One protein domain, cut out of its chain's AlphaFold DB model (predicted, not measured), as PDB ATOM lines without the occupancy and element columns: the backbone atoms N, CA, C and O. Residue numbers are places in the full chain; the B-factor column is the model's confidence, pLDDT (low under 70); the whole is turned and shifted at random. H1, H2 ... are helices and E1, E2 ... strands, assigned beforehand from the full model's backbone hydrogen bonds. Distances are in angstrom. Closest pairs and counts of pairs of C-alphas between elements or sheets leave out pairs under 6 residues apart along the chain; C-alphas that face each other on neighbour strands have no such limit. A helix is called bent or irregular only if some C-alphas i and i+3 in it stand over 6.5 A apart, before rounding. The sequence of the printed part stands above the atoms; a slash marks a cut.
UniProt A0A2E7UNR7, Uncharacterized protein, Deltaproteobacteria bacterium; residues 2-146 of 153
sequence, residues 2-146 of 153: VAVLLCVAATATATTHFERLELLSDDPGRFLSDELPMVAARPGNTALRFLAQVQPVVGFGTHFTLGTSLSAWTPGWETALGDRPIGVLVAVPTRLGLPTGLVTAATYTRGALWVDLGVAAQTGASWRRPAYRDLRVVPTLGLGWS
ATOM      1  N   VAL A   2       7.490   9.185 -37.087       47.75
ATOM      2  CA  VAL A   2       8.679  10.062 -37.214       47.75
ATOM      3  C   VAL A   2       9.839   9.427 -37.999       47.75
ATOM      4  O   VAL A   2      10.384  10.078 -38.877       47.75
ATOM      5  N   ALA A   3      10.167   8.149 -37.769       51.91
ATOM      6  CA  ALA A   3      11.222   7.451 -38.524       51.91
ATOM      7  C   ALA A   3      10.895   7.302 -40.022       51.91
ATOM      8  O   ALA A   3      11.760   7.493 -40.868       51.91
ATOM      9  N   VAL A   4       9.625   7.032 -40.347       54.50
ATOM     10  CA  VAL A   4       9.135   6.978 -41.733       54.50
ATOM     11  C   VAL A   4       9.211   8.362 -42.373       54.50
ATOM     12  O   VAL A   4       9.683   8.479 -43.492       54.50
ATOM     13  N   LEU A   5       8.827   9.420 -41.650       55.50
ATOM     14  CA  LEU A   5       8.913  10.798 -42.141       55.50
ATOM     15  C   LEU A   5      10.364  11.258 -42.363       55.50
ATOM     16  O   LEU A   5      10.633  11.934 -43.348       55.50
ATOM     17  N   LEU A   6      11.292  10.868 -41.483       57.28
ATOM     18  CA  LEU A   6      12.730  11.134 -41.622       57.28
ATOM     19  C   LEU A   6      13.337  10.388 -42.812       57.28
ATOM     20  O   LEU A   6      14.105  10.988 -43.557       57.28
ATOM     21  N   CYS A   7      12.954   9.126 -43.030       56.31
ATOM     22  CA  CYS A   7      13.360   8.386 -44.225       56.31
ATOM     23  C   CYS A   7      12.795   9.061 -45.479       56.31
ATOM     24  O   CYS A   7      13.560   9.419 -46.361       56.31
ATOM     25  N   VAL A   8      11.490   9.354 -45.525       62.56
ATOM     26  CA  VAL A   8      10.851  10.038 -46.664       62.56
ATOM     27  C   VAL A   8      11.531  11.382 -46.967       62.56
ATOM     28  O   VAL A   8      11.853  11.656 -48.122       62.56
ATOM     29  N   ALA A   9      11.828  12.188 -45.944       59.44
ATOM     30  CA  ALA A   9      12.510  13.472 -46.105       59.44
ATOM     31  C   ALA A   9      13.965  13.325 -46.589       59.44
ATOM     32  O   ALA A   9      14.384  14.080 -47.462       59.44
ATOM     33  N   ALA A  10      14.716  12.342 -46.080       56.88
ATOM     34  CA  ALA A  10      16.084  12.062 -46.525       56.88
ATOM     35  C   ALA A  10      16.134  11.498 -47.958       56.88
ATOM     36  O   ALA A  10      17.065  11.782 -48.707       56.88
ATOM     37  N   THR A  11      15.109  10.745 -48.368       61.50
ATOM     38  CA  THR A  11      15.012  10.172 -49.720       61.50
ATOM     39  C   THR A  11      14.556  11.164 -50.791       61.50
ATOM     40  O   THR A  11      14.787  10.921 -51.971       61.50
ATOM     41  N   ALA A  12      13.939  12.290 -50.413       63.38
ATOM     42  CA  ALA A  12      13.340  13.231 -51.362       63.38
ATOM     43  C   ALA A  12      14.364  14.013 -52.211       63.38
ATOM     44  O   ALA A  12      13.995  14.582 -53.236       63.38
ATOM     45  N   THR A  13      15.636  14.050 -51.802       65.88
ATOM     46  CA  THR A  13      16.710  14.788 -52.496       65.88
ATOM     47  C   THR A  13      17.909  13.921 -52.879       65.88
ATOM     48  O   THR A  13      18.838  14.407 -53.524       65.88
ATOM     49  N   ALA A  14      17.905  12.644 -52.499       77.38
ATOM     50  CA  ALA A  14      19.005  11.728 -52.755       77.38
ATOM     51  C   ALA A  14      18.875  11.060 -54.131       77.38
ATOM     52  O   ALA A  14      17.774  10.788 -54.612       77.38
ATOM     53  N   THR A  15      20.010  10.745 -54.759       84.81
ATOM     54  CA  THR A  15      20.025   9.922 -55.971       84.81
ATOM     55  C   THR A  15      19.521   8.521 -55.641       84.81
ATOM     56  O   THR A  15      20.074   7.836 -54.779       84.81
ATOM     57  N   THR A  16      18.458   8.102 -56.324       89.31
ATOM     58  CA  THR A  16      17.869   6.773 -56.163       89.31
ATOM     59  C   THR A  16      18.419   5.831 -57.216       89.31
ATOM     60  O   THR A  16      18.577   6.194 -58.383       89.31
ATOM     61  N   HIS A  17      18.742   4.612 -56.808       89.94
ATOM     62  CA  HIS A  17      19.169   3.568 -57.729       89.94
ATOM     63  C   HIS A  17      18.768   2.206 -57.178       89.94
ATOM     64  O   HIS A  17      18.706   1.994 -55.968       89.94
ATOM     65  N   PHE A  18      18.478   1.277 -58.083       92.62
ATOM     66  CA  PHE A  18      18.333  -0.114 -57.693       92.62
ATOM     67  C   PHE A  18      19.709  -0.654 -57.309       92.62
ATOM     68  O   PHE A  18      20.648  -0.584 -58.106       92.62
ATOM     69  N   GLU A  19      19.822  -1.150 -56.084       91.69
ATOM     70  CA  GLU A  19      21.108  -1.502 -55.494       91.69
ATOM     71  C   GLU A  19      21.349  -3.003 -55.553       91.69
ATOM     72  O   GLU A  19      22.393  -3.448 -56.033       91.69
ATOM     73  N   ARG A  20      20.371  -3.798 -55.108       93.94
ATOM     74  CA  ARG A  20      20.467  -5.259 -55.113       93.94
ATOM     75  C   ARG A  20      19.118  -5.936 -54.914       93.94
ATOM     76  O   ARG A  20      18.134  -5.324 -54.503       93.94
ATOM     77  N   LEU A  21      19.102  -7.232 -55.191       95.38
ATOM     78  CA  LEU A  21      18.056  -8.161 -54.796       95.38
ATOM     79  C   LEU A  21      18.612  -9.086 -53.717       95.38
ATOM     80  O   LEU A  21      19.506  -9.880 -54.003       95.38
ATOM     81  N   GLU A  22      18.082  -9.002 -52.504       93.56
ATOM     82  CA  GLU A  22      18.428  -9.899 -51.406       93.56
ATOM     83  C   GLU A  22      17.460 -11.085 -51.345       93.56
ATOM     84  O   GLU A  22      16.252 -10.962 -51.560       93.56
ATOM     85  N   LEU A  23      18.004 -12.245 -51.020       91.88
ATOM     86  CA  LEU A  23      17.316 -13.481 -50.700       91.88
ATOM     87  C   LEU A  23      17.575 -13.783 -49.224       91.88
ATOM     88  O   LEU A  23      18.664 -13.516 -48.712       91.88
ATOM     89  N   LEU A  24      16.586 -14.380 -48.556       85.81
ATOM     90  CA  LEU A  24      16.666 -14.763 -47.139       85.81
ATOM     91  C   LEU A  24      16.838 -13.575 -46.167       85.81
ATOM     92  O   LEU A  24      17.209 -13.776 -45.018       85.81
ATOM     93  N   SER A  25      16.508 -12.354 -46.601       80.12
ATOM     94  CA  SER A  25      16.687 -11.104 -45.833       80.12
ATOM     95  C   SER A  25      16.087 -11.129 -44.417       80.12
ATOM     96  O   SER A  25      16.663 -10.582 -43.481       80.12
ATOM     97  N   ASP A  26      14.952 -11.812 -44.251       74.44
ATOM     98  CA  ASP A  26      14.214 -11.937 -42.989       74.44
ATOM     99  C   ASP A  26      14.271 -13.356 -42.388       74.44
ATOM    100  O   ASP A  26      13.522 -13.670 -41.452       74.44
ATOM    101  N   ASP A  27      15.102 -14.252 -42.933       79.94
ATOM    102  CA  ASP A  27      15.150 -15.641 -42.480       79.94
ATOM    103  C   ASP A  27      16.044 -15.802 -41.238       79.94
ATOM    104  O   ASP A  27      17.248 -15.552 -41.301       79.94
ATOM    105  N   PRO A  28      15.520 -16.301 -40.103       73.00
ATOM    106  CA  PRO A  28      16.329 -16.595 -38.920       73.00
ATOM    107  C   PRO A  28      17.107 -17.923 -39.061       73.00
ATOM    108  O   PRO A  28      17.263 -18.654 -38.081       73.00
ATOM    109  N   GLY A  29      17.524 -18.280 -40.280       77.50
ATOM    110  CA  GLY A  29      18.187 -19.542 -40.615       77.50
ATOM    111  C   GLY A  29      17.264 -20.764 -40.636       77.50
ATOM    112  O   GLY A  29      17.746 -21.884 -40.481       77.50
ATOM    113  N   ARG A  30      15.947 -20.571 -40.783       83.94
ATOM    114  CA  ARG A  30      14.951 -21.657 -40.768       83.94
ATOM    115  C   ARG A  30      14.485 -22.061 -42.151       83.94
ATOM    116  O   ARG A  30      13.965 -23.160 -42.314       83.94
ATOM    117  N   PHE A  31      14.649 -21.209 -43.155       87.31
ATOM    118  CA  PHE A  31      14.163 -21.521 -44.488       87.31
ATOM    119  C   PHE A  31      14.851 -22.772 -45.030       87.31
ATOM    120  O   PHE A  31      14.183 -23.694 -45.483       87.31
ATOM    121  N   LEU A  32      16.179 -22.845 -44.921       86.94
ATOM    122  CA  LEU A  32      16.947 -23.978 -45.439       86.94
ATOM    123  C   LEU A  32      16.746 -25.266 -44.626       86.94
ATOM    124  O   LEU A  32      16.749 -26.346 -45.210       86.94
ATOM    125  N   SER A  33      16.574 -25.166 -43.305       89.56
ATOM    126  CA  SER A  33      16.450 -26.335 -42.423       89.56
ATOM    127  C   SER A  33      15.021 -26.856 -42.290       89.56
ATOM    128  O   SER A  33      14.829 -28.065 -42.186       89.56
ATOM    129  N   ASP A  34      14.029 -25.964 -42.298       90.69
ATOM    130  CA  ASP A  34      12.655 -26.287 -41.909       90.69
ATOM    131  C   ASP A  34      11.698 -26.192 -43.104       90.69
ATOM    132  O   ASP A  34      10.853 -27.064 -43.293       90.69
ATOM    133  N   GLU A  35      11.815 -25.146 -43.929       91.38
ATOM    134  CA  GLU A  35      10.852 -24.867 -45.007       91.38
ATOM    135  C   GLU A  35      11.230 -25.560 -46.324       91.38
ATOM    136  O   GLU A  35      10.382 -26.166 -46.979       91.38
ATOM    137  N   LEU A  36      12.506 -25.530 -46.712       92.81
ATOM    138  CA  LEU A  36      12.981 -26.117 -47.964       92.81
ATOM    139  C   LEU A  36      12.733 -27.637 -48.038       92.81
ATOM    140  O   LEU A  36      12.242 -28.089 -49.075       92.81
ATOM    141  N   PRO A  37      12.950 -28.439 -46.970       95.88
ATOM    142  CA  PRO A  37      12.595 -29.861 -46.990       95.88
ATOM    143  C   PRO A  37      11.094 -30.113 -47.186       95.88
ATOM    144  O   PRO A  37      10.694 -31.171 -47.673       95.88
ATOM    145  N   MET A  38      10.248 -29.135 -46.847       94.88
ATOM    146  CA  MET A  38       8.796 -29.228 -46.977       94.88
ATOM    147  C   MET A  38       8.283 -28.919 -48.389       94.88
ATOM    148  O   MET A  38       7.085 -29.099 -48.639       94.88
ATOM    149  N   VAL A  39       9.149 -28.525 -49.331       96.06
ATOM    150  CA  VAL A  39       8.743 -28.125 -50.690       96.06
ATOM    151  C   VAL A  39       7.965 -29.219 -51.424       96.06
ATOM    152  O   VAL A  39       6.979 -28.920 -52.092       96.06
ATOM    153  N   ALA A  40       8.342 -30.491 -51.245       95.19
ATOM    154  CA  ALA A  40       7.676 -31.616 -51.899       95.19
ATOM    155  C   ALA A  40       6.247 -31.838 -51.373       95.19
ATOM    156  O   ALA A  40       5.348 -32.179 -52.134       95.19
ATOM    157  N   ALA A  41       6.023 -31.614 -50.075       96.44
ATOM    158  CA  ALA A  41       4.717 -31.811 -49.450       96.44
ATOM    159  C   ALA A  41       3.820 -30.565 -49.535       96.44
ATOM    160  O   ALA A  41       2.595 -30.683 -49.499       96.44
ATOM    161  N   ARG A  42       4.407 -29.361 -49.588       96.31
ATOM    162  CA  ARG A  42       3.690 -28.073 -49.552       96.31
ATOM    163  C   ARG A  42       4.352 -27.038 -50.476       96.31
ATOM    164  O   ARG A  42       4.823 -26.002 -49.989       96.31
ATOM    165  N   PRO A  43       4.366 -27.262 -51.801       95.19
ATOM    166  CA  PRO A  43       5.114 -26.419 -52.732       95.19
ATOM    167  C   PRO A  43       4.621 -24.968 -52.730       95.19
ATOM    168  O   PRO A  43       5.429 -24.047 -52.653       95.19
ATOM    169  N   GLY A  44       3.301 -24.749 -52.709       95.88
ATOM    170  CA  GLY A  44       2.720 -23.402 -52.696       95.88
ATOM    171  C   GLY A  44       3.088 -22.591 -51.449       95.88
ATOM    172  O   GLY A  44       3.525 -21.450 -51.563       95.88
ATOM    173  N   ASN A  45       2.983 -23.188 -50.257       93.50
ATOM    174  CA  ASN A  45       3.327 -22.492 -49.011       93.50
ATOM    175  C   ASN A  45       4.826 -22.193 -48.922       93.50
ATOM    176  O   ASN A  45       5.203 -21.104 -48.495       93.50
ATOM    177  N   THR A  46       5.667 -23.136 -49.350       93.56
ATOM    178  CA  THR A  46       7.124 -22.957 -49.360       93.56
ATOM    179  C   THR A  46       7.523 -21.848 -50.333       93.56
ATOM    180  O   THR A  46       8.311 -20.976 -49.978       93.56
ATOM    181  N   ALA A  47       6.912 -21.809 -51.524       93.56
ATOM    182  CA  ALA A  47       7.137 -20.753 -52.508       93.56
ATOM    183  C   ALA A  47       6.699 -19.375 -51.994       93.56
ATOM    184  O   ALA A  47       7.451 -18.414 -52.118       93.56
ATOM    185  N   LEU A  48       5.522 -19.268 -51.365       91.94
ATOM    186  CA  LEU A  48       5.071 -18.006 -50.768       91.94
ATOM    187  C   LEU A  48       6.008 -17.527 -49.656       91.94
ATOM    188  O   LEU A  48       6.275 -16.331 -49.560       91.94
ATOM    189  N   ARG A  49       6.534 -18.443 -48.835       90.31
ATOM    190  CA  ARG A  49       7.520 -18.096 -47.804       90.31
ATOM    191  C   ARG A  49       8.848 -17.658 -48.393       90.31
ATOM    192  O   ARG A  49       9.395 -16.672 -47.916       90.31
ATOM    193  N   PHE A  50       9.318 -18.325 -49.443       91.19
ATOM    194  CA  PHE A  50      10.506 -17.892 -50.171       91.19
ATOM    195  C   PHE A  50      10.313 -16.490 -50.758       91.19
ATOM    196  O   PHE A  50      11.121 -15.604 -50.506       91.19
ATOM    197  N   LEU A  51       9.204 -16.253 -51.467       91.69
ATOM    198  CA  LEU A  51       8.883 -14.943 -52.043       91.69
ATOM    199  C   LEU A  51       8.774 -13.849 -50.978       91.69
ATOM    200  O   LEU A  51       9.181 -12.719 -51.227       91.69
ATOM    201  N   ALA A  52       8.277 -14.174 -49.784       89.56
ATOM    202  CA  ALA A  52       8.228 -13.228 -48.674       89.56
ATOM    203  C   ALA A  52       9.614 -12.835 -48.131       89.56
ATOM    204  O   ALA A  52       9.710 -11.817 -47.450       89.56
ATOM    205  N   GLN A  53      10.655 -13.615 -48.431       89.62
ATOM    206  CA  GLN A  53      12.047 -13.361 -48.043       89.62
ATOM    207  C   GLN A  53      12.871 -12.692 -49.153       89.62
ATOM    208  O   GLN A  53      14.014 -12.294 -48.909       89.62
ATOM    209  N   VAL A  54      12.313 -12.577 -50.363       93.69
ATOM    210  CA  VAL A  54      12.924 -11.824 -51.461       93.69
ATOM    211  C   VAL A  54      12.715 -10.339 -51.198       93.69
ATOM    212  O   VAL A  54      11.582  -9.871 -51.067       93.69
ATOM    213  N   GLN A  55      13.817  -9.604 -51.131       95.12
ATOM    214  CA  GLN A  55      13.843  -8.196 -50.774       95.12
ATOM    215  C   GLN A  55      14.622  -7.402 -51.830       95.12
ATOM    216  O   GLN A  55      15.852  -7.376 -51.799       95.12
ATOM    217  N   PRO A  56      13.953  -6.746 -52.794       95.31
ATOM    218  CA  PRO A  56      14.577  -5.668 -53.550       95.31
ATOM    219  C   PRO A  56      15.026  -4.539 -52.616       95.31
ATOM    220  O   PRO A  56      14.276  -4.111 -51.730       95.31
ATOM    221  N   VAL A  57      16.238  -4.045 -52.858       94.75
ATOM    222  CA  VAL A  57      16.874  -2.963 -52.107       94.75
ATOM    223  C   VAL A  57      17.129  -1.787 -53.037       94.75
ATOM    224  O   VAL A  57      17.696  -1.927 -54.126       94.75
ATOM    225  N   VAL A  58      16.693  -0.616 -52.589       93.56
ATOM    226  CA  VAL A  58      16.920   0.659 -53.268       93.56
ATOM    227  C   VAL A  58      17.879   1.488 -52.429       93.56
ATOM    228  O   VAL A  58      17.627   1.709 -51.243       93.56
ATOM    229  N   GLY A  59      18.947   1.963 -53.058       92.00
ATOM    230  CA  GLY A  59      19.919   2.855 -52.445       92.00
ATOM    231  C   GLY A  59      19.537   4.320 -52.646       92.00
ATOM    232  O   GLY A  59      19.042   4.714 -53.710       92.00
ATOM    233  N   PHE A  60      19.801   5.139 -51.633       91.12
ATOM    234  CA  PHE A  60      19.582   6.583 -51.621       91.12
ATOM    235  C   PHE A  60      20.881   7.285 -51.219       91.12
ATOM    236  O   PHE A  60      21.302   7.263 -50.059       91.12
ATOM    237  N   GLY A  61      21.533   7.928 -52.185       88.81
ATOM    238  CA  GLY A  61      22.850   8.525 -51.967       88.81
ATOM    239  C   GLY A  61      23.936   7.457 -51.819       88.81
ATOM    240  O   GLY A  61      23.969   6.498 -52.594       88.81
ATOM    241  N   THR A  62      24.858   7.645 -50.870       87.56
ATOM    242  CA  THR A  62      26.026   6.764 -50.688       87.56
ATOM    243  C   THR A  62      25.777   5.618 -49.717       87.56
ATOM    244  O   THR A  62      26.190   4.507 -50.021       87.56
ATOM    245  N   HIS A  63      25.081   5.872 -48.605       91.50
ATOM    246  CA  HIS A  63      25.016   4.928 -47.482       91.50
ATOM    247  C   HIS A  63      23.615   4.442 -47.127       91.50
ATOM    248  O   HIS A  63      23.475   3.444 -46.433       91.50
ATOM    249  N   PHE A  64      22.563   5.171 -47.499       93.81
ATOM    250  CA  PHE A  64      21.222   4.811 -47.055       93.81
ATOM    251  C   PHE A  64      20.595   3.806 -48.012       93.81
ATOM    252  O   PHE A  64      20.610   4.016 -49.225       93.81
ATOM    253  N   THR A  65      19.985   2.764 -47.461       93.69
ATOM    254  CA  THR A  65      19.329   1.706 -48.226       93.69
ATOM    255  C   THR A  65      17.916   1.474 -47.702       93.69
ATOM    256  O   THR A  65      17.602   1.725 -46.536       93.69
ATOM    257  N   LEU A  66      17.019   1.026 -48.574       94.31
ATOM    258  CA  LEU A  66      15.681   0.588 -48.195       94.31
ATOM    259  C   LEU A  66      15.396  -0.760 -48.837       94.31
ATOM    260  O   LEU A  66      15.129  -0.848 -50.038       94.31
ATOM    261  N   GLY A  67      15.421  -1.798 -48.011       94.00
ATOM    262  CA  GLY A  67      14.898  -3.105 -48.365       94.00
ATOM    263  C   GLY A  67      13.376  -3.126 -48.277       94.00
ATOM    264  O   GLY A  67      12.795  -2.631 -47.307       94.00
ATOM    265  N   THR A  68      12.713  -3.704 -49.274       93.06
ATOM    266  CA  THR A  68      11.268  -3.968 -49.215       93.06
ATOM    267  C   THR A  68      10.979  -5.424 -49.537       93.06
ATOM    268  O   THR A  68      11.367  -5.906 -50.593       93.06
ATOM    269  N   SER A  69      10.297  -6.128 -48.640       91.81
ATOM    270  CA  SER A  69       9.780  -7.480 -48.854       91.81
ATOM    271  C   SER A  69       8.256  -7.482 -48.711       91.81
ATOM    272  O   SER A  69       7.641  -6.483 -48.323       91.81
ATOM    273  N   LEU A  70       7.607  -8.615 -48.997       87.75
ATOM    274  CA  LEU A  70       6.165  -8.755 -48.737       87.75
ATOM    275  C   LEU A  70       5.828  -8.649 -47.243       87.75
ATOM    276  O   LEU A  70       4.677  -8.388 -46.892       87.75
ATOM    277  N   SER A  71       6.805  -8.896 -46.366       84.19
ATOM    278  CA  SER A  71       6.583  -8.985 -44.924       84.19
ATOM    279  C   SER A  71       7.138  -7.798 -44.138       84.19
ATOM    280  O   SER A  71       6.639  -7.520 -43.041       84.19
ATOM    281  N   ALA A  72       8.119  -7.078 -44.689       88.94
ATOM    282  CA  ALA A  72       8.829  -6.031 -43.976       88.94
ATOM    283  C   ALA A  72       9.365  -4.920 -44.884       88.94
ATOM    284  O   ALA A  72       9.633  -5.118 -46.068       88.94
ATOM    285  N   TRP A  73       9.543  -3.740 -44.294       92.94
ATOM    286  CA  TRP A  73      10.373  -2.669 -44.840       92.94
ATOM    287  C   TRP A  73      11.572  -2.472 -43.928       92.94
ATOM    288  O   TRP A  73      11.408  -2.363 -42.709       92.94
ATOM    289  N   THR A  74      12.753  -2.375 -44.516       93.56
ATOM    290  CA  THR A  74      14.025  -2.474 -43.806       93.56
ATOM    291  C   THR A  74      14.916  -1.307 -44.219       93.56
ATOM    292  O   THR A  74      15.755  -1.456 -45.107       93.56
ATOM    293  N   PRO A  75      14.713  -0.105 -43.644       94.25
ATOM    294  CA  PRO A  75      15.675   0.978 -43.780       94.25
ATOM    295  C   PRO A  75      17.018   0.551 -43.186       94.25
ATOM    296  O   PRO A  75      17.076   0.000 -42.079       94.25
ATOM    297  N   GLY A  76      18.079   0.826 -43.930       94.88
ATOM    298  CA  GLY A  76      19.441   0.450 -43.613       94.88
ATOM    299  C   GLY A  76      20.424   1.586 -43.849       94.88
ATOM    300  O   GLY A  76      20.158   2.559 -44.558       94.88
ATOM    301  N   TRP A  77      21.570   1.450 -43.206       95.25
ATOM    302  CA  TRP A  77      22.760   2.237 -43.446       95.25
ATOM    303  C   TRP A  77      23.914   1.272 -43.692       95.25
ATOM    304  O   TRP A  77      24.187   0.420 -42.843       95.25
ATOM    305  N   GLU A  78      24.553   1.390 -44.847       93.88
ATOM    306  CA  GLU A  78      25.671   0.559 -45.279       93.88
ATOM    307  C   GLU A  78      26.894   1.433 -45.575       93.88
ATOM    308  O   GLU A  78      26.780   2.562 -46.068       93.88
ATOM    309  N   THR A  79      28.069   0.943 -45.194       93.75
ATOM    310  CA  THR A  79      29.334   1.605 -45.516       93.75
ATOM    311  C   THR A  79      30.443   0.601 -45.783       93.75
ATOM    312  O   THR A  79      30.597  -0.371 -45.038       93.75
ATOM    313  N   ALA A  80      31.310   0.902 -46.744       91.44
ATOM    314  CA  ALA A  80      32.545   0.167 -46.976       91.44
ATOM    315  C   ALA A  80      33.608   0.456 -45.917       91.44
ATOM    316  O   ALA A  80      33.728   1.557 -45.370       91.44
ATOM    317  N   LEU A  81      34.454  -0.550 -45.695       90.62
ATOM    318  CA  LEU A  81      35.687  -0.454 -44.927       90.62
ATOM    319  C   LEU A  81      36.867  -0.183 -45.873       90.62
ATOM    320  O   LEU A  81      37.682  -1.067 -46.163       90.62
ATOM    321  N   GLY A  82      36.968   1.068 -46.328       86.81
ATOM    322  CA  GLY A  82      37.994   1.522 -47.274       86.81
ATOM    323  C   GLY A  82      37.766   0.969 -48.683       86.81
ATOM    324  O   GLY A  82      36.632   0.752 -49.083       86.81
ATOM    325  N   ASP A  83      38.842   0.683 -49.418       85.62
ATOM    326  CA  ASP A  83      38.767   0.178 -50.804       85.62
ATOM    327  C   ASP A  83      38.520  -1.341 -50.892       85.62
ATOM    328  O   ASP A  83      38.760  -1.981 -51.918       85.62
ATOM    329  N   ARG A  84      38.125  -1.968 -49.779       87.88
ATOM    330  CA  ARG A  84      37.915  -3.415 -49.712       87.88
ATOM    331  C   ARG A  84      36.480  -3.763 -50.115       87.88
ATOM    332  O   ARG A  84      35.572  -2.987 -49.845       87.88
ATOM    333  N   PRO A  85      36.249  -4.982 -50.634       90.88
ATOM    334  CA  PRO A  85      34.909  -5.514 -50.909       90.88
ATOM    335  C   PRO A  85      34.106  -5.826 -49.633       90.88
ATOM    336  O   PRO A  85      33.292  -6.740 -49.636       90.88
ATOM    337  N   ILE A  86      34.408  -5.173 -48.510       93.44
ATOM    338  CA  ILE A  86      33.847  -5.476 -47.196       93.44
ATOM    339  C   ILE A  86      33.211  -4.209 -46.651       93.44
ATOM    340  O   ILE A  86      33.861  -3.162 -46.636       93.44
ATOM    341  N   GLY A  87      31.987  -4.326 -46.155       94.62
ATOM    342  CA  GLY A  87      31.258  -3.244 -45.518       94.62
ATOM    343  C   GLY A  87      30.607  -3.654 -44.208       94.62
ATOM    344  O   GLY A  87      30.775  -4.772 -43.710       94.62
ATOM    345  N   VAL A  88      29.886  -2.707 -43.624       96.06
ATOM    346  CA  VAL A  88      29.047  -2.902 -42.446       96.06
ATOM    347  C   VAL A  88      27.665  -2.360 -42.750       96.06
ATOM    348  O   VAL A  88      27.526  -1.206 -43.150       96.06
ATOM    349  N   LEU A  89      26.657  -3.185 -42.491       95.50
ATOM    350  CA  LEU A  89      25.248  -2.846 -42.575       95.50
ATOM    351  C   LEU A  89      24.664  -2.722 -41.168       95.50
ATOM    352  O   LEU A  89      24.875  -3.583 -40.310       95.50
ATOM    353  N   VAL A  90      23.866  -1.680 -40.960       96.44
ATOM    354  CA  VAL A  90      22.975  -1.528 -39.808       96.44
ATOM    355  C   VAL A  90      21.570  -1.270 -40.327       96.44
ATOM    356  O   VAL A  90      21.349  -0.290 -41.031       96.44
ATOM    357  N   ALA A  91      20.606  -2.117 -39.973       94.94
ATOM    358  CA  ALA A  91      19.252  -2.021 -40.504       94.94
ATOM    359  C   ALA A  91      18.170  -2.247 -39.445       94.94
ATOM    360  O   ALA A  91      18.369  -2.954 -38.456       94.94
ATOM    361  N   VAL A  92      17.002  -1.641 -39.656       94.31
ATOM    362  CA  VAL A  92      15.860  -1.718 -38.735       94.31
ATOM    363  C   VAL A  92      14.672  -2.342 -39.463       94.31
ATOM    364  O   VAL A  92      13.919  -1.624 -40.117       94.31
ATOM    365  N   PRO A  93      14.455  -3.665 -39.359       91.50
ATOM    366  CA  PRO A  93      13.318  -4.310 -40.002       91.50
ATOM    367  C   PRO A  93      12.005  -3.861 -39.358       91.50
ATOM    368  O   PRO A  93      11.825  -3.926 -38.132       91.50
ATOM    369  N   THR A  94      11.049  -3.443 -40.181       89.69
ATOM    370  CA  THR A  94       9.727  -2.986 -39.745       89.69
ATOM    371  C   THR A  94       8.622  -3.825 -40.378       89.69
ATOM    372  O   THR A  94       8.564  -3.978 -41.593       89.69
ATOM    373  N   ARG A  95       7.699  -4.352 -39.567       87.44
ATOM    374  CA  ARG A  95       6.530  -5.105 -40.049       87.44
ATOM    375  C   ARG A  95       5.288  -4.246 -39.920       87.44
ATOM    376  O   ARG A  95       4.893  -3.887 -38.810       87.44
ATOM    377  N   LEU A  96       4.685  -3.891 -41.055       83.00
ATOM    378  CA  LEU A  96       3.562  -2.944 -41.113       83.00
ATOM    379  C   LEU A  96       3.875  -1.629 -40.369       83.00
ATOM    380  O   LEU A  96       3.022  -1.092 -39.672       83.00
ATOM    381  N   GLY A  97       5.122  -1.149 -40.449       82.75
ATOM    382  CA  GLY A  97       5.580   0.070 -39.775       82.75
ATOM    383  C   GLY A  97       5.923  -0.072 -38.286       82.75
ATOM    384  O   GLY A  97       6.336   0.917 -37.677       82.75
ATOM    385  N   LEU A  98       5.788  -1.264 -37.693       87.88
ATOM    386  CA  LEU A  98       6.276  -1.551 -36.343       87.88
ATOM    387  C   LEU A  98       7.731  -2.041 -36.417       87.88
ATOM    388  O   LEU A  98       7.962  -3.090 -37.021       87.88
ATOM    389  N   PRO A  99       8.706  -1.341 -35.808       89.44
ATOM    390  CA  PRO A  99      10.070  -1.841 -35.696       89.44
ATOM    391  C   PRO A  99      10.077  -3.170 -34.955       89.44
ATOM    392  O   PRO A  99       9.532  -3.288 -33.861       89.44
ATOM    393  N   THR A 100      10.674  -4.180 -35.569       88.81
ATOM    394  CA  THR A 100      10.731  -5.527 -34.995       88.81
ATOM    395  C   THR A 100      12.078  -5.835 -34.373       88.81
ATOM    396  O   THR A 100      12.149  -6.726 -33.530       88.81
ATOM    397  N   GLY A 101      13.122  -5.081 -34.710       90.94
ATOM    398  CA  GLY A 101      14.457  -5.320 -34.188       90.94
ATOM    399  C   GLY A 101      15.524  -4.412 -34.781       90.94
ATOM    400  O   GLY A 101      15.215  -3.387 -35.388       90.94
ATOM    401  N   LEU A 102      16.770  -4.832 -34.599       93.56
ATOM    402  CA  LEU A 102      17.971  -4.245 -35.187       93.56
ATOM    403  C   LEU A 102      18.809  -5.368 -35.801       93.56
ATOM    404  O   LEU A 102      18.992  -6.407 -35.166       93.56
ATOM    405  N   VAL A 103      19.324  -5.147 -37.002       93.94
ATOM    406  CA  VAL A 103      20.255  -6.036 -37.698       93.94
ATOM    407  C   VAL A 103      21.585  -5.317 -37.840       93.94
ATOM    408  O   VAL A 103      21.618  -4.145 -38.212       93.94
ATOM    409  N   THR A 104      22.669  -6.023 -37.550       95.88
ATOM    410  CA  THR A 104      24.031  -5.574 -37.845       95.88
ATOM    411  C   THR A 104      24.776  -6.694 -38.548       95.88
ATOM    412  O   THR A 104      24.847  -7.800 -38.004       95.88
ATOM    413  N   ALA A 105      25.331  -6.423 -39.725       95.19
ATOM    414  CA  ALA A 105      26.018  -7.422 -40.536       95.19
ATOM    415  C   ALA A 105      27.321  -6.877 -41.118       95.19
ATOM    416  O   ALA A 105      27.453  -5.680 -41.370       95.19
ATOM    417  N   ALA A 106      28.284  -7.771 -41.317       95.75
ATOM    418  CA  ALA A 106      29.397  -7.531 -42.217       95.75
ATOM    419  C   ALA A 106      28.946  -7.904 -43.628       95.75
ATOM    420  O   ALA A 106      28.432  -9.009 -43.831       95.75
ATOM    421  N   THR A 107      29.158  -6.995 -44.571       94.44
ATOM    422  CA  THR A 107      28.762  -7.169 -45.966       94.44
ATOM    423  C   THR A 107      29.984  -7.496 -46.807       94.44
ATOM    424  O   THR A 107      31.091  -7.026 -46.531       94.44
ATOM    425  N   TYR A 108      29.822  -8.360 -47.802       93.75
ATOM    426  CA  TYR A 108      30.855  -8.724 -48.761       93.75
ATOM    427  C   TYR A 108      30.306  -8.637 -50.177       93.75
ATOM    428  O   TYR A 108      29.329  -9.311 -50.513       93.75
ATOM    429  N   THR A 109      30.968  -7.857 -51.029       91.38
ATOM    430  CA  THR A 109      30.549  -7.657 -52.418       91.38
ATOM    431  C   THR A 109      31.656  -8.029 -53.392       91.38
ATOM    432  O   THR A 109      32.807  -7.619 -53.264       91.38
ATOM    433  N   ARG A 110      31.345  -8.847 -54.397       91.31
ATOM    434  CA  ARG A 110      32.310  -9.172 -55.453       91.31
ATOM    435  C   ARG A 110      31.614  -9.393 -56.779       91.31
ATOM    436  O   ARG A 110      30.960 -10.416 -56.989       91.31
ATOM    437  N   GLY A 111      31.830  -8.470 -57.712       89.75
ATOM    438  CA  GLY A 111      31.076  -8.480 -58.956       89.75
ATOM    439  C   GLY A 111      29.589  -8.363 -58.633       89.75
ATOM    440  O   GLY A 111      29.198  -7.562 -57.796       89.75
ATOM    441  N   ALA A 112      28.764  -9.218 -59.229       91.69
ATOM    442  CA  ALA A 112      27.334  -9.195 -58.952       91.69
ATOM    443  C   ALA A 112      26.919  -9.913 -57.654       91.69
ATOM    444  O   ALA A 112      25.736  -9.928 -57.326       91.69
ATOM    445  N   LEU A 113      27.852 -10.547 -56.940       92.75
ATOM    446  CA  LEU A 113      27.558 -11.264 -55.702       92.75
ATOM    447  C   LEU A 113      27.565 -10.303 -54.513       92.75
ATOM    448  O   LEU A 113      28.534  -9.570 -54.320       92.75
ATOM    449  N   TRP A 114      26.531 -10.399 -53.684       92.44
ATOM    450  CA  TRP A 114      26.436  -9.740 -52.387       92.44
ATOM    451  C   TRP A 114      26.148 -10.786 -51.305       92.44
ATOM    452  O   TRP A 114      25.326 -11.686 -51.510       92.44
ATOM    453  N   VAL A 115      26.852 -10.709 -50.179       93.25
ATOM    454  CA  VAL A 115      26.728 -11.646 -49.056       93.25
ATOM    455  C   VAL A 115      26.808 -10.883 -47.748       93.25
ATOM    456  O   VAL A 115      27.771 -10.157 -47.532       93.25
ATOM    457  N   ASP A 116      25.881 -11.166 -46.843       92.88
ATOM    458  CA  ASP A 116      25.862 -10.602 -45.501       92.88
ATOM    459  C   ASP A 116      25.949 -11.679 -44.443       92.88
ATOM    460  O   ASP A 116      25.222 -12.672 -44.488       92.88
ATOM    461  N   LEU A 117      26.783 -11.443 -43.439       93.00
ATOM    462  CA  LEU A 117      26.848 -12.273 -42.247       93.00
ATOM    463  C   LEU A 117      26.737 -11.389 -41.013       93.00
ATOM    464  O   LEU A 117      27.546 -10.481 -40.807       93.00
ATOM    465  N   GLY A 118      25.744 -11.657 -40.174       93.06
ATOM    466  CA  GLY A 118      25.435 -10.757 -39.074       93.06
ATOM    467  C   GLY A 118      24.652 -11.374 -37.937       93.06
ATOM    468  O   GLY A 118      24.541 -12.593 -37.782       93.06
ATOM    469  N   VAL A 119      24.122 -10.476 -37.118       93.50
ATOM    470  CA  VAL A 119      23.245 -10.781 -35.997       93.50
ATOM    471  C   VAL A 119      22.037  -9.855 -36.024       93.50
ATOM    472  O   VAL A 119      22.148  -8.661 -36.312       93.50
ATOM    473  N   ALA A 120      20.879 -10.406 -35.677       91.69
ATOM    474  CA  ALA A 120      19.646  -9.664 -35.487       91.69
ATOM    475  C   ALA A 120      19.184  -9.768 -34.038       91.69
ATOM    476  O   ALA A 120      18.997 -10.864 -33.509       91.69
ATOM    477  N   ALA A 121      18.941  -8.620 -33.416       92.12
ATOM    478  CA  ALA A 121      18.214  -8.503 -32.165       92.12
ATOM    479  C   ALA A 121      16.734  -8.265 -32.485       92.12
ATOM    480  O   ALA A 121      16.332  -7.149 -32.810       92.12
ATOM    481  N   GLN A 122      15.927  -9.320 -32.423       88.81
ATOM    482  CA  GLN A 122      14.501  -9.293 -32.743       88.81
ATOM    483  C   GLN A 122      13.654  -9.251 -31.475       88.81
ATOM    484  O   GLN A 122      14.008  -9.841 -30.458       88.81
ATOM    485  N   THR A 123      12.500  -8.603 -31.546       88.19
ATOM    486  CA  THR A 123      11.530  -8.537 -30.453       88.19
ATOM    487  C   THR A 123      10.245  -9.268 -30.820       88.19
ATOM    488  O   THR A 123       9.850  -9.320 -31.984       88.19
ATOM    489  N   GLY A 124       9.547  -9.801 -29.815       81.88
ATOM    490  CA  GLY A 124       8.189 -10.338 -29.974       81.88
ATOM    491  C   GLY A 124       7.101  -9.267 -30.156       81.88
ATOM    492  O   GLY A 124       5.913  -9.578 -30.028       81.88
ATOM    493  N   ALA A 125       7.484  -8.008 -30.399       84.19
ATOM    494  CA  ALA A 125       6.555  -6.898 -30.496       84.19
ATOM    495  C   ALA A 125       5.579  -7.102 -31.664       84.19
ATOM    496  O   ALA A 125       5.943  -7.469 -32.781       84.19
ATOM    497  N   SER A 126       4.306  -6.841 -31.395       85.19
ATOM    498  CA  SER A 126       3.241  -6.842 -32.395       85.19
ATOM    499  C   SER A 126       2.309  -5.666 -32.147       85.19
ATOM    500  O   SER A 126       2.263  -5.128 -31.043       85.19
ATOM    501  N   TRP A 127       1.485  -5.313 -33.130       83.69
ATOM    502  CA  TRP A 127       0.462  -4.278 -32.948       83.69
ATOM    503  C   TRP A 127      -0.511  -4.584 -31.799       83.69
ATOM    504  O   TRP A 127      -1.016  -3.667 -31.159       83.69
ATOM    505  N   ARG A 128      -0.723  -5.868 -31.474       84.69
ATOM    506  CA  ARG A 128      -1.534  -6.289 -30.320       84.69
ATOM    507  C   ARG A 128      -0.787  -6.154 -28.987       84.69
ATOM    508  O   ARG A 128      -1.423  -5.988 -27.950       84.69
ATOM    509  N   ARG A 129       0.542  -6.293 -28.994       83.81
ATOM    510  CA  ARG A 129       1.418  -6.243 -27.813       83.81
ATOM    511  C   ARG A 129       2.754  -5.588 -28.196       83.81
ATOM    512  O   ARG A 129       3.696  -6.312 -28.525       83.81
ATOM    513  N   PRO A 130       2.863  -4.248 -28.171       77.44
ATOM    514  CA  PRO A 130       4.083  -3.534 -28.552       77.44
ATOM    515  C   PRO A 130       5.099  -3.527 -27.397       77.44
ATOM    516  O   PRO A 130       5.556  -2.479 -26.948       77.44
ATOM    517  N   ALA A 131       5.404  -4.705 -26.851       78.50
ATOM    518  CA  ALA A 131       6.368  -4.865 -25.772       78.50
ATOM    519  C   ALA A 131       7.703  -5.362 -26.340       78.50
ATOM    520  O   ALA A 131       7.774  -6.442 -26.916       78.50
ATOM    521  N   TYR A 132       8.771  -4.594 -26.123       81.38
ATOM    522  CA  TYR A 132      10.129  -4.895 -26.604       81.38
ATOM    523  C   TYR A 132      10.972  -5.690 -25.593       81.38
ATOM    524  O   TYR A 132      12.195  -5.688 -25.657       81.38
ATOM    525  N   ARG A 133      10.326  -6.333 -24.613       81.50
ATOM    526  CA  ARG A 133      11.018  -7.022 -23.510       81.50
ATOM    527  C   ARG A 133      11.575  -8.387 -23.913       81.50
ATOM    528  O   ARG A 133      12.556  -8.833 -23.332       81.50
ATOM    529  N   ASP A 134      10.981  -9.011 -24.927       81.69
ATOM    530  CA  ASP A 134      11.362 -10.341 -25.397       81.69
ATOM    531  C   ASP A 134      12.373 -10.230 -26.539       81.69
ATOM    532  O   ASP A 134      12.030 -10.446 -27.704       81.69
ATOM    533  N   LEU A 135      13.603  -9.842 -26.202       87.56
ATOM    534  CA  LEU A 135      14.689  -9.717 -27.169       87.56
ATOM    535  C   LEU A 135      15.337 -11.083 -27.420       87.56
ATOM    536  O   LEU A 135      15.767 -11.771 -26.495       87.56
ATOM    537  N   ARG A 136      15.406 -11.477 -28.688       89.38
ATOM    538  CA  ARG A 136      16.073 -12.692 -29.157       89.38
ATOM    539  C   ARG A 136      17.179 -12.292 -30.112       89.38
ATOM    540  O   ARG A 136      16.918 -11.594 -31.086       89.38
ATOM    541  N   VAL A 137      18.393 -12.747 -29.829       91.56
ATOM    542  CA  VAL A 137      19.531 -12.567 -30.727       91.56
ATOM    543  C   VAL A 137      19.670 -13.821 -31.573       91.56
ATOM    544  O   VAL A 137      19.769 -14.922 -31.030       91.56
ATOM    545  N   VAL A 138      19.643 -13.658 -32.891       90.12
ATOM    546  CA  VAL A 138      19.790 -14.750 -33.857       90.12
ATOM    547  C   VAL A 138      20.842 -14.383 -34.902       90.12
ATOM    548  O   VAL A 138      20.970 -13.201 -35.230       90.12
ATOM    549  N   PRO A 139      21.613 -15.354 -35.417       90.12
ATOM    550  CA  PRO A 139      22.477 -15.104 -36.562       90.12
ATOM    551  C   PRO A 139      21.632 -14.797 -37.804       90.12
ATOM    552  O   PRO A 139      20.512 -15.297 -37.938       90.12
ATOM    553  N   THR A 140      22.186 -14.004 -38.714       88.12
ATOM    554  CA  THR A 140      21.573 -13.692 -40.010       88.12
ATOM    555  C   THR A 140      22.542 -13.968 -41.145       88.12
ATOM    556  O   THR A 140      23.745 -13.726 -41.022       88.12
ATOM    557  N   LEU A 141      21.993 -14.451 -42.257       89.50
ATOM    558  CA  LEU A 141      22.699 -14.639 -43.515       89.50
ATOM    559  C   LEU A 141      21.880 -13.974 -44.619       89.50
ATOM    560  O   LEU A 141      20.730 -14.349 -44.834       89.50
ATOM    561  N   GLY A 142      22.486 -13.024 -45.318       89.19
ATOM    562  CA  GLY A 142      21.935 -12.445 -46.534       89.19
ATOM    563  C   GLY A 142      22.702 -12.956 -47.745       89.19
ATOM    564  O   GLY A 142      23.927 -13.078 -47.715       89.19
ATOM    565  N   LEU A 143      21.987 -13.269 -48.820       92.12
ATOM    566  CA  LEU A 143      22.586 -13.602 -50.110       92.12
ATOM    567  C   LEU A 143      21.864 -12.815 -51.180       92.12
ATOM    568  O   LEU A 143      20.641 -12.801 -51.203       92.12
ATOM    569  N   GLY A 144      22.594 -12.182 -52.084       93.00
ATOM    570  CA  GLY A 144      21.964 -11.303 -53.048       93.00
ATOM    571  C   GLY A 144      22.732 -11.143 -54.338       93.00
ATOM    572  O   GLY A 144      23.880 -11.568 -54.492       93.00
ATOM    573  N   TRP A 145      22.040 -10.508 -55.272       94.62
ATOM    574  CA  TRP A 145      22.577 -10.111 -56.557       94.62
ATOM    575  C   TRP A 145      22.537  -8.592 -56.687       94.62
ATOM    576  O   TRP A 145      21.470  -7.992 -56.538       94.62
ATOM    577  N   SER A 146      23.678  -7.975 -56.988       91.94
ATOM    578  CA  SER A 146      23.779  -6.549 -57.290       91.94
ATOM    579  C   SER A 146      24.142  -6.336 -58.765       91.94
ATOM    580  O   SER A 146      25.124  -6.905 -59.241       91.94
TER     581      SER A 146
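This is residues 2 to 146 of the 153 residues of an uncharacterized protein of Deltaproteobacteria bacterium (UniProt A0A2E7UNR7). Eight antiparallel strands ring an axis as a closed barrel, with a helical hairpin of H2 and H3 reaching away from it on one side and the helix H1 lying across its outside. The hairpin is set into the chain between E1 and E2, and the ring is closed between E8 and E1 by a short stretch of pairing. The printed part has 145 residues, with three named helices and eight named strands in the order H1 E1 H2 H3 E2 E3 E4 E5 E6 E7 E8, a mixed class of helices and strands. The whole is compact, with a radius of gyration of the C-alphas of 15.6 A, and it spans 46 by 38 by 25 A.

Find C-alpha 2 at (8.679, 10.062, -37.214); from there H1 runs over residues 2 to 11. E1 follows at residues 16 to 23 and is 21.0 A long from first to last C-alpha. Look next for H2 at residues 31 to 40, 14.1 A, and H3 at residues 43 to 53, 15.5 A, the longest helix by residues. E2 begins at C-alpha 55 at (13.843, -8.196, -50.774) and takes residues 55 to 60. E3 holds residues 64 to 68, E4 residues 73 to 80, 22.5 A, and E5 residues 86 to 91. E6 spans residues 101 to 110, 28.0 A, and E7 residues 113 to 123, 30.0 A. E8, residues 135 to 145, 30.4 A, ends at C-alpha 145 at (22.577, -10.111, -56.557).

Begin with the barrel, where E2 to E8 form a meander, each strand the antiparallel neighbour of the one before. E1 and E2 stand at 153 degrees between their directions, with N 22 and O 55 at 2.8 A. In the hairpin of E3 and E4, N 74 and O 67 are 2.8 A apart; in that of E5 and E6, N 89 and O 105 are 2.8 A apart. E6 and E7, at 171 degrees, have N 108 and O 115 at 2.7 A. E7 bends by 56 degrees at residue 119 and E8 by 53 degrees at residue 138; between them N 120 and O 138 are 2.8 A apart. At the closure, E1 lies beside residues 143 to 145 of E8, and N 23 and O 143 are 2.7 A apart. Outside the barrel, H1 is on it at a height over the sheet of 9.7 A. It lies only just over E3, with 3 of its C-alphas, and runs across the strands, at 68 degrees to E3 on the local plane. H2 and H3 form a helical hairpin and touch, closest at the C-alphas of Val 39 and Thr 46, 5.6 A, at a shallow tilt of 30 degrees, opposite ways. H3 is on the barrel, and its closest C-alphas with E1 are those of Gln 53 and Leu 23, 5.9 A apart, while H2 is not on it. Every O i to N i+4 pair is within hydrogen-bond range in H1 and H3. H2 has 1 of 6 such pairs and 2 of 7 O i to N i+3 pairs in range, and it is irregular, with C-alphas 37 and 40 at 7.2 A.

The two C-alphas farthest apart are those of Thr 13 and Ala 41, at 48.2 A. The printed part has no cut. The link from E7 to E8, 11 residues, is long; those from E1 to H2 and E5 to E6 are short, and the others are tight. Look at residues 2 to 13 for pLDDT under 70; the mean of the printed part is 87.6.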